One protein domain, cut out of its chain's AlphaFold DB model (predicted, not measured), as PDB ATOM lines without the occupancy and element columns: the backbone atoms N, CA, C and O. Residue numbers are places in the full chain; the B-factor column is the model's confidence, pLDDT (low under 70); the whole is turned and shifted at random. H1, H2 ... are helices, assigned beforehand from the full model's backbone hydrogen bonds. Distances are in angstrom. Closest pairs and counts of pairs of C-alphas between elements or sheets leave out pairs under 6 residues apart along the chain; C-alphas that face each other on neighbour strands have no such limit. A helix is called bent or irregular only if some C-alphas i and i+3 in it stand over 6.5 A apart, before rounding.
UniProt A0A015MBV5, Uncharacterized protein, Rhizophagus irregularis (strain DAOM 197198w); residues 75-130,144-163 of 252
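This is residues 75 to 130 and 144 to 163 of the 252 residues of an uncharacterized protein of Rhizophagus irregularis (strain DAOM 197198w) (UniProt A0A015MBV5). One long helix, H1, makes the longest axis, and a short helix, H3, folds back beside its last part after a turn that holds the very short H2. A separate piece, residues 144 to 163, follows a cut in the chain and ends in H4, which touches no other helix; residues 75 to 82 of H1 stick out at the other end of the long axis from H2. The printed part has 76 residues with four named helices in the order H1, H2, H3, H4 and no named strand, and its class is all helix. It is loose, with a radius of gyration of the C-alphas of 15.6 A, and the C-alphas span 45 by 31 by 20 A.

H1 covers residues 75 to 103, from C-alpha 75 at (130.176, 147.486, 164.844) to C-alpha 103 at (172.202, 145.308, 160.593), 42.3 A from first to last C-alpha. H2 is residues 107 to 110, 5.2 A long. H3 is residues 114 to 122, 12.2 A long, and its C-alpha 122 lies at (155.755, 140.804, 154.067). H4 is residues 154 to 163, 15.1 A long, and ends with C-alpha 163 at (158.842, 129.497, 182.756).

H1 touches H2 with residues 98 to 102 alone; their closest C-alphas are those of Tyr 102 and Thr 110, 6.4 A apart. H1 touches H3 with residues 91 to 102 alone, and the closest C-alphas are those of Ile 95 and Leu 121, 6.3 A apart. H1 and H3 run opposite ways at a shallow tilt of 12 degrees. H2 and H3 meet only through their link. H4 is apart from H1, H2 and H3. In H1 and H3 every pair of O i and N i+4 is within hydrogen-bond range, while H4 has 4 of 6; H2 is too short for such a pair, and its one pair of O i and N i+3 is not within range.

The two C-alphas farthest apart are those of Asp 75 and Glu 107, at 45.6 A. Residues 131 to 143 are cut out, and C-alphas 130 and 144 are 14.7 A apart across the cut. The links from H1 to H2 and from H2 to H3 are tight, with three residues each; the link from H3 to H4 runs across the cut. Residues 75 to 82, 149 to 156 and 158 to 163 stand free. The mean pLDDT of the printed part is 71.3, and 37 residues are under 70: residues 75 to 84, 124 to 130 and 144 to 163. H4 has a mean pLDDT of 54.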
ATOM      1  N   ASP A  75     129.280 148.029 163.824       61.22
ATOM      2  CA  ASP A  75     130.176 147.486 164.844       61.22
ATOM      3  C   ASP A  75     131.069 146.377 164.274       61.22
ATOM      4  O   ASP A  75     132.291 146.471 164.414       61.22
ATOM      5  N   GLU A  76     130.531 145.454 163.464       59.56
ATOM      6  CA  GLU A  76     131.322 144.456 162.714       59.56
ATOM      7  C   GLU A  76     132.479 145.090 161.926       59.56
ATOM      8  O   GLU A  76     133.616 144.607 161.929       59.56
ATOM      9  N   ASN A  77     132.222 146.215 161.249       59.53
ATOM     10  CA  ASN A  77     133.252 146.858 160.447       59.53
ATOM     11  C   ASN A  77     134.296 147.604 161.298       59.53
ATOM     12  O   ASN A  77     135.450 147.681 160.873       59.53
ATOM     13  N   LYS A  78     133.949 148.119 162.490       61.22
ATOM     14  CA  LYS A  78     134.943 148.685 163.425       61.22
ATOM     15  C   LYS A  78     135.923 147.604 163.876       61.22
ATOM     16  O   LYS A  78     137.132 147.836 163.818       61.22
ATOM     17  N   HIS A  79     135.418 146.420 164.227       59.84
ATOM     18  CA  HIS A  79     136.253 145.271 164.579       59.84
ATOM     19  C   HIS A  79     137.151 144.861 163.409       59.84
ATOM     20  O   HIS A  79     138.363 144.745 163.573       59.84
ATOM     21  N   ARG A  80     136.604 144.769 162.192       59.38
ATOM     22  CA  ARG A  80     137.380 144.413 160.994       59.38
ATOM     23  C   ARG A  80     138.485 145.420 160.655       59.38
ATOM     24  O   ARG A  80     139.596 145.021 160.311       59.38
ATOM     25  N   VAL A  81     138.207 146.723 160.746       59.06
ATOM     26  CA  VAL A  81     139.214 147.776 160.511       59.06
ATOM     27  C   VAL A  81     140.301 147.735 161.587       59.06
ATOM     28  O   VAL A  81     141.482 147.841 161.255       59.06
ATOM     29  N   HIS A  82     139.927 147.530 162.853       61.31
ATOM     30  CA  HIS A  82     140.891 147.386 163.941       61.31
ATOM     31  C   HIS A  82     141.793 146.159 163.743       61.31
ATOM     32  O   HIS A  82     143.016 146.283 163.824       61.31
ATOM     33  N   SER A  83     141.217 145.010 163.382       60.50
ATOM     34  CA  SER A  83     141.966 143.788 163.077       60.50
ATOM     35  C   SER A  83     142.930 143.985 161.904       60.50
ATOM     36  O   SER A  83     144.109 143.652 162.016       60.50
ATOM     37  N   ASN A  84     142.484 144.607 160.809       66.69
ATOM     38  CA  ASN A  84     143.338 144.868 159.646       66.69
ATOM     39  C   ASN A  84     144.504 145.815 159.968       66.69
ATOM     40  O   ASN A  84     145.636 145.554 159.553       66.69
ATOM     41  N   ASN A  85     144.255 146.880 160.736       71.00
ATOM     42  CA  ASN A  85     145.303 147.806 161.166       71.00
ATOM     43  C   ASN A  85     146.303 147.119 162.106       71.00
ATOM     44  O   ASN A  85     147.511 147.250 161.917       71.00
ATOM     45  N   ARG A  86     145.824 146.300 163.053       74.06
ATOM     46  CA  ARG A  86     146.676 145.526 163.970       74.06
ATOM     47  C   ARG A  86     147.608 144.578 163.216       74.06
ATOM     48  O   ARG A  86     148.801 144.506 163.525       74.06
ATOM     49  N   VAL A  87     147.079 143.866 162.219       72.81
ATOM     50  CA  VAL A  87     147.854 142.954 161.365       72.81
ATOM     51  C   VAL A  87     148.913 143.723 160.573       72.81
ATOM     52  O   VAL A  87     150.074 143.307 160.529       72.81
ATOM     53  N   TYR A  88     148.545 144.869 159.997       77.50
ATOM     54  CA  TYR A  88     149.469 145.720 159.251       77.50
ATOM     55  C   TYR A  88     150.608 146.264 160.129       77.50
ATOM     56  O   TYR A  88     151.784 146.106 159.789       77.50
ATOM     57  N   ASP A  89     150.293 146.801 161.307       78.62
ATOM     58  CA  ASP A  89     151.292 147.295 162.260       78.62
ATOM     59  C   ASP A  89     152.231 146.182 162.733       78.62
ATOM     60  O   ASP A  89     153.433 146.389 162.931       78.62
ATOM     61  N   LYS A  90     151.709 144.962 162.907       80.62
ATOM     62  CA  LYS A  90     152.518 143.791 163.263       80.62
ATOM     63  C   LYS A  90     153.478 143.405 162.136       80.62
ATOM     64  O   LYS A  90     154.650 143.156 162.423       80.62
ATOM     65  N   LYS A  91     153.028 143.425 160.875       83.62
ATOM     66  CA  LYS A  91     153.889 143.229 159.692       83.62
ATOM     67  C   LYS A  91     155.026 144.249 159.678       83.62
ATOM     68  O   LYS A  91     156.192 143.862 159.607       83.62
ATOM     69  N   ILE A  92     154.708 145.536 159.839       83.44
ATOM     70  CA  ILE A  92     155.720 146.602 159.885       83.44
ATOM     71  C   ILE A  92     156.732 146.351 161.005       83.44
ATOM     72  O   ILE A  92     157.939 146.427 160.771       83.44
ATOM     73  N   ARG A  93     156.265 146.034 162.219       85.50
ATOM     74  CA  ARG A  93     157.154 145.783 163.363       85.50
ATOM     75  C   ARG A  93     158.093 144.602 163.124       85.50
ATOM     76  O   ARG A  93     159.282 144.728 163.399       85.50
ATOM     77  N   ARG A  94     157.595 143.492 162.572       86.12
ATOM     78  CA  ARG A  94     158.407 142.305 162.245       86.12
ATOM     79  C   ARG A  94     159.485 142.619 161.211       86.12
ATOM     80  O   ARG A  94     160.642 142.280 161.426       86.12
ATOM     81  N   ILE A  95     159.120 143.311 160.131       88.75
ATOM     82  CA  ILE A  95     160.065 143.717 159.081       88.75
ATOM     83  C   ILE A  95     161.139 144.643 159.658       88.75
ATOM     84  O   ILE A  95     162.322 144.431 159.413       88.75
ATOM     85  N   LYS A  96     160.751 145.639 160.467       91.12
ATOM     86  CA  LYS A  96     161.702 146.545 161.133       91.12
ATOM     87  C   LYS A  96     162.654 145.796 162.065       91.12
ATOM     88  O   LYS A  96     163.850 146.068 162.043       91.12
ATOM     89  N   ALA A  97     162.141 144.858 162.859       90.12
ATOM     90  CA  ALA A  97     162.960 144.036 163.744       90.12
ATOM     91  C   ALA A  97     163.948 143.169 162.949       90.12
ATOM     92  O   ALA A  97     165.136 143.197 163.239       90.12
ATOM     93  N   ALA A  98     163.485 142.476 161.903       90.06
ATOM     94  CA  ALA A  98     164.346 141.664 161.045       90.06
ATOM     95  C   ALA A  98     165.439 142.503 160.365       90.06
ATOM     96  O   ALA A  98     166.603 142.120 160.397       90.06
ATOM     97  N   LYS A  99     165.092 143.679 159.819       92.31
ATOM     98  CA  LYS A  99     166.075 144.617 159.252       92.31
ATOM     99  C   LYS A  99     167.144 145.000 160.279       92.31
ATOM    100  O   LYS A  99     168.321 144.917 159.961       92.31
ATOM    101  N   ARG A 100     166.742 145.350 161.509       93.31
ATOM    102  CA  ARG A 100     167.687 145.659 162.596       93.31
ATOM    103  C   ARG A 100     168.597 144.480 162.928       93.31
ATOM    104  O   ARG A 100     169.784 144.692 163.104       93.31
ATOM    105  N   LEU A 101     168.061 143.263 163.002       94.38
ATOM    106  CA  LEU A 101     168.858 142.071 163.307       94.38
ATOM    107  C   LEU A 101     169.891 141.767 162.214       94.38
ATOM    108  O   LEU A 101     171.013 141.406 162.544       94.38
ATOM    109  N   TYR A 102     169.548 141.981 160.939       92.50
ATOM    110  CA  TYR A 102     170.530 141.914 159.852       92.50
ATOM    111  C   TYR A 102     171.585 143.018 159.949       92.50
ATOM    112  O   TYR A 102     172.737 142.758 159.658       92.50
ATOM    113  N   SER A 103     171.220 144.234 160.367       93.12
ATOM    114  CA  SER A 103     172.202 145.308 160.593       93.12
ATOM    115  C   SER A 103     173.155 145.032 161.761       93.12
ATOM    116  O   SER A 103     174.216 145.641 161.816       93.12
ATOM    117  N   PHE A 104     172.769 144.168 162.704       94.38
ATOM    118  CA  PHE A 104     173.610 143.729 163.823       94.38
ATOM    119  C   PHE A 104     174.331 142.400 163.552       94.38
ATOM    120  O   PHE A 104     174.944 141.867 164.472       94.38
ATOM    121  N   ASP A 105     174.218 141.851 162.338       91.81
ATOM    122  CA  ASP A 105     174.792 140.559 161.949       91.81
ATOM    123  C   ASP A 105     174.470 139.412 162.931       91.81
ATOM    124  O   ASP A 105     175.295 138.539 163.195       91.81
ATOM    125  N   ASP A 106     173.244 139.383 163.475       91.88
ATOM    126  CA  ASP A 106     172.831 138.342 164.427       91.88
ATOM    127  C   ASP A 106     172.883 136.952 163.763       91.88
ATOM    128  O   ASP A 106     172.118 136.656 162.839       91.88
ATOM    129  N   GLU A 107     173.749 136.070 164.274       90.56
ATOM    130  CA  GLU A 107     173.968 134.698 163.784       90.56
ATOM    131  C   GLU A 107     172.671 133.890 163.603       90.56
ATOM    132  O   GLU A 107     172.575 132.990 162.762       90.56
ATOM    133  N   ARG A 108     171.626 134.204 164.378       87.38
ATOM    134  CA  ARG A 108     170.337 133.505 164.308       87.38
ATOM    135  C   ARG A 108     169.551 133.848 163.050       87.38
ATOM    136  O   ARG A 108     168.741 133.020 162.622       87.38
ATOM    137  N   ILE A 109     169.742 135.047 162.495       88.94
ATOM    138  CA  ILE A 109     169.013 135.532 161.316       88.94
ATOM    139  C   ILE A 109     169.869 135.516 160.049       88.94
ATOM    140  O   ILE A 109     169.331 135.274 158.970       88.94
ATOM    141  N   THR A 110     171.184 135.707 160.171       88.44
ATOM    142  CA  THR A 110     172.126 135.752 159.038       88.44
ATOM    143  C   THR A 110     172.213 134.432 158.277       88.44
ATOM    144  O   THR A 110     172.481 134.436 157.079       88.44
ATOM    145  N   LYS A 111     171.875 133.306 158.918       92.19
ATOM    146  CA  LYS A 111     171.744 131.996 158.254       92.19
ATOM    147  C   LYS A 111     170.637 131.928 157.191       92.19
ATOM    148  O   LYS A 111     170.599 130.982 156.409       92.19
ATOM    149  N   TYR A 112     169.701 132.877 157.188       89.88
ATOM    150  CA  TYR A 112     168.623 132.953 156.207       89.88
ATOM    151  C   TYR A 112     168.898 134.060 155.189       89.88
ATOM    152  O   TYR A 112     169.306 135.159 155.563       89.88
ATOM    153  N   ASP A 113     168.576 133.807 153.916       91.44
ATOM    154  CA  ASP A 113     168.640 134.833 152.872       91.44
ATOM    155  C   ASP A 113     167.748 136.037 153.222       91.44
ATOM    156  O   ASP A 113     166.526 135.913 153.381       91.44
ATOM    157  N   LYS A 114     168.375 137.215 153.304       89.00
ATOM    158  CA  LYS A 114     167.750 138.488 153.684       89.00
ATOM    159  C   LYS A 114     166.550 138.810 152.806       89.00
ATOM    160  O   LYS A 114     165.490 139.176 153.321       89.00
ATOM    161  N   ARG A 115     166.680 138.643 151.488       87.75
ATOM    162  CA  ARG A 115     165.613 138.998 150.545       87.75
ATOM    163  C   ARG A 115     164.413 138.067 150.704       87.75
ATOM    164  O   ARG A 115     163.278 138.536 150.823       87.75
ATOM    165  N   ARG A 116     164.653 136.755 150.770       86.94
ATOM    166  CA  ARG A 116     163.603 135.748 150.971       86.94
ATOM    167  C   ARG A 116     162.900 135.898 152.318       86.94
ATOM    168  O   ARG A 116     161.670 135.822 152.359       86.94
ATOM    169  N   LEU A 117     163.638 136.171 153.396       88.19
ATOM    170  CA  LEU A 117     163.055 136.349 154.726       88.19
ATOM    171  C   LEU A 117     162.162 137.593 154.791       88.19
ATOM    172  O   LEU A 117     161.025 137.514 155.261       88.19
ATOM    173  N   LEU A 118     162.623 138.732 154.267       88.88
ATOM    174  CA  LEU A 118     161.818 139.956 154.233       88.88
ATOM    175  C   LEU A 118     160.573 139.807 153.347       88.88
ATOM    176  O   LEU A 118     159.505 140.310 153.709       88.88
ATOM    177  N   LYS A 119     160.673 139.068 152.234       88.50
ATOM    178  CA  LYS A 119     159.521 138.737 151.379       88.50
ATOM    179  C   LYS A 119     158.492 137.888 152.128       88.50
ATOM    180  O   LYS A 119     157.303 138.192 152.078       88.50
ATOM    181  N   MET A 120     158.940 136.877 152.870       85.38
ATOM    182  CA  MET A 120     158.066 136.025 153.682       85.38
ATOM    183  C   MET A 120     157.372 136.818 154.796       85.38
ATOM    184  O   MET A 120     156.159 136.728 154.941       85.38
ATOM    185  N   LEU A 121     158.111 137.665 155.523       83.81
ATOM    186  CA  LEU A 121     157.560 138.536 156.574       83.81
ATOM    187  C   LEU A 121     156.585 139.591 156.038       83.81
ATOM    188  O   LEU A 121     155.789 140.147 156.796       83.81
ATOM    189  N   SER A 122     156.662 139.884 154.742       79.44
ATOM    190  CA  SER A 122     155.755 140.804 154.067       79.44
ATOM    191  C   SER A 122     154.484 140.128 153.558       79.44
ATOM    192  O   SER A 122     153.507 140.828 153.278       79.44
ATOM    193  N   ASN A 123     154.472 138.805 153.428       77.62
ATOM    194  CA  ASN A 123     153.358 138.068 152.856       77.62
ATOM    195  C   ASN A 123     152.394 137.586 153.957       77.62
ATOM    196  O   ASN A 123     152.805 137.088 155.001       77.62
ATOM    197  N   ARG A 124     151.089 137.753 153.714       64.88
ATOM    198  CA  ARG A 124     150.014 137.379 154.645       64.88
ATOM    199  C   ARG A 124     149.823 135.864 154.757       64.88
ATOM    200  O   ARG A 124     149.379 135.417 155.804       64.88
ATOM    201  N   LEU A 125     150.196 135.097 153.729       62.97
ATOM    202  CA  LEU A 125     150.005 133.638 153.668       62.97
ATOM    203  C   LEU A 125     150.807 132.860 154.721       62.97
ATOM    204  O   LEU A 125     150.475 131.729 155.044       62.97
ATOM    205  N   PHE A 126     151.859 133.463 155.278       58.16
ATOM    206  CA  PHE A 126     152.710 132.831 156.294       58.16
ATOM    207  C   PHE A 126     152.324 133.233 157.719       58.16
ATOM    208  O   PHE A 126     153.132 133.153 158.649       58.16
ATOM    209  N   HIS A 127     151.115 133.757 157.901       55.78
ATOM    210  CA  HIS A 127     150.607 134.179 159.194       55.78
ATOM    211  C   HIS A 127     149.297 133.458 159.472       55.78
ATOM    212  O   HIS A 127     148.373 133.517 158.667       55.78
ATOM    213  N   SER A 128     149.219 132.809 160.633       51.84
ATOM    214  CA  SER A 128     147.960 132.267 161.129       51.84
ATOM    215  C   SER A 128     146.914 133.385 161.182       51.84
ATOM    216  O   SER A 128     147.243 134.486 161.652       51.84
ATOM    217  N   PRO A 129     145.673 133.131 160.724       46.22
ATOM    218  CA  PRO A 129     144.550 134.001 161.023       46.22
ATOM    219  C   PRO A 129     144.496 134.197 162.537       46.22
ATOM    220  O   PRO A 129     144.329 133.244 163.293       46.22
ATOM    221  N   GLU A 130     144.703 135.427 163.002       45.59
ATOM    222  CA  GLU A 130     144.551 135.752 164.419       45.59
ATOM    223  C   GLU A 130     143.061 135.916 164.720       45.59
ATOM    224  O   GLU A 130     142.594 137.020 165.002       45.59
ATOM    225  N   ILE A 144     143.134 130.542 179.025       49.50
ATOM    226  CA  ILE A 144     144.342 130.701 178.209       49.50
ATOM    227  C   ILE A 144     144.536 129.405 177.420       49.50
ATOM    228  O   ILE A 144     145.131 128.449 177.912       49.50
ATOM    229  N   ALA A 145     144.052 129.374 176.180       51.19
ATOM    230  CA  ALA A 145     144.303 128.254 175.279       51.19
ATOM    231  C   ALA A 145     145.763 128.286 174.783       51.19
ATOM    232  O   ALA A 145     146.137 129.075 173.910       51.19
ATOM    233  N   ILE A 146     146.620 127.434 175.358       48.62
ATOM    234  CA  ILE A 146     147.995 127.227 174.884       48.62
ATOM    235  C   ILE A 146     147.990 126.072 173.887       48.62
ATOM    236  O   ILE A 146     148.056 124.906 174.260       48.62
ATOM    237  N   TYR A 147     147.950 126.406 172.602       47.12
ATOM    238  CA  TYR A 147     148.045 125.417 171.531       47.12
ATOM    239  C   TYR A 147     149.487 124.917 171.357       47.12
ATOM    240  O   TYR A 147     150.417 125.717 171.154       47.12
ATOM    241  N   ASP A 148     149.665 123.596 171.398       49.97
ATOM    242  CA  ASP A 148     150.925 122.938 171.056       49.97
ATOM    243  C   ASP A 148     151.002 122.719 169.545       49.97
ATOM    244  O   ASP A 148     150.577 121.704 168.997       49.97
ATOM    245  N   TYR A 149     151.472 123.745 168.839       49.25
ATOM    246  CA  TYR A 149     151.602 123.667 167.394       49.25
ATOM    247  C   TYR A 149     152.795 122.794 166.988       49.25
ATOM    248  O   TYR A 149     153.927 123.044 167.413       49.25
ATOM    249  N   SER A 150     152.558 121.872 166.054       45.38
ATOM    250  CA  SER A 150     153.556 120.953 165.482       45.38
ATOM    251  C   SER A 150     154.777 121.640 164.849       45.38
ATOM    252  O   SER A 150     155.835 121.030 164.718       45.38
ATOM    253  N   TRP A 151     154.676 122.926 164.493       51.84
ATOM    254  CA  TRP A 151     155.776 123.714 163.926       51.84
ATOM    255  C   TRP A 151     156.697 124.366 164.977       51.84
ATOM    256  O   TRP A 151     157.679 125.023 164.616       51.84
ATOM    257  N   ARG A 152     156.424 124.215 166.282       49.50
ATOM    258  CA  ARG A 152     157.295 124.739 167.348       49.50
ATOM    259  C   ARG A 152     158.577 123.911 167.448       49.50
ATOM    260  O   ARG A 152     158.558 122.738 167.819       49.50
ATOM    261  N   SER A 153     159.715 124.548 167.172       55.97
ATOM    262  CA  SER A 153     161.029 123.913 167.300       55.97
ATOM    263  C   SER A 153     161.323 123.487 168.746       55.97
ATOM    264  O   SER A 153     160.882 124.130 169.704       55.97
ATOM    265  N   ASP A 154     162.135 122.436 168.914       59.06
ATOM    266  CA  ASP A 154     162.560 121.933 170.232       59.06
ATOM    267  C   ASP A 154     163.189 123.029 171.111       59.06
ATOM    268  O   ASP A 154     163.104 122.989 172.337       59.06
ATOM    269  N   GLU A 155     163.814 124.042 170.503       59.53
ATOM    270  CA  GLU A 155     164.401 125.172 171.224       59.53
ATOM    271  C   GLU A 155     163.343 126.092 171.852       59.53
ATOM    272  O   GLU A 155     163.509 126.521 172.995       59.53
ATOM    273  N   ILE A 156     162.235 126.356 171.148       60.12
ATOM    274  CA  ILE A 156     161.107 127.129 171.688       60.12
ATOM    275  C   ILE A 156     160.421 126.336 172.803       60.12
ATOM    276  O   ILE A 156     160.114 126.909 173.849       60.12
ATOM    277  N   ARG A 157     160.273 125.016 172.628       59.84
ATOM    278  CA  ARG A 157     159.721 124.118 173.655       59.84
ATOM    279  C   ARG A 157     160.554 124.164 174.940       59.84
ATOM    280  O   ARG A 157     160.013 124.413 176.010       59.84
ATOM    281  N   ARG A 158     161.884 124.050 174.824       57.72
ATOM    282  CA  ARG A 158     162.828 124.120 175.960       57.72
ATOM    283  C   ARG A 158     162.891 125.487 176.651       57.72
ATOM    284  O   ARG A 158     163.249 125.555 177.824       57.72
ATOM    285  N   ARG A 159     162.618 126.589 175.942       55.06
ATOM    286  CA  ARG A 159     162.551 127.929 176.557       55.06
ATOM    287  C   ARG A 159     161.208 128.186 177.239       55.06
ATOM    288  O   ARG A 159     161.202 128.867 178.257       55.06
ATOM    289  N   GLY A 160     160.113 127.635 176.710       52.44
ATOM    290  CA  GLY A 160     158.784 127.711 177.322       52.44
ATOM    291  C   GLY A 160     158.719 127.006 178.677       52.44
ATOM    292  O   GLY A 160     158.243 127.594 179.639       52.44
ATOM    293  N   THR A 161     159.308 125.813 178.789       50.44
ATOM    294  CA  THR A 161     159.329 125.034 180.045       50.44
ATOM    295  C   THR A 161     160.194 125.648 181.151       50.44
ATOM    296  O   THR A 161     160.012 125.357 182.326       50.44
ATOM    297  N   LYS A 162     161.127 126.558 180.834       45.75
ATOM    298  CA  LYS A 162     161.881 127.304 181.865       45.75
ATOM    299  C   LYS A 162     161.043 128.360 182.596       45.75
ATOM    300  O   LYS A 162     161.509 128.917 183.587       45.75
ATOM    301  N   LEU A 163     159.838 128.646 182.105       44.78
ATOM    302  CA  LEU A 163     158.842 129.497 182.756       44.78
ATOM    303  C   LEU A 163     157.793 128.693 183.540       44.78
ATOM    304  O   LEU A 163     156.839 129.299 184.023       44.78
TER     305      LEU A 163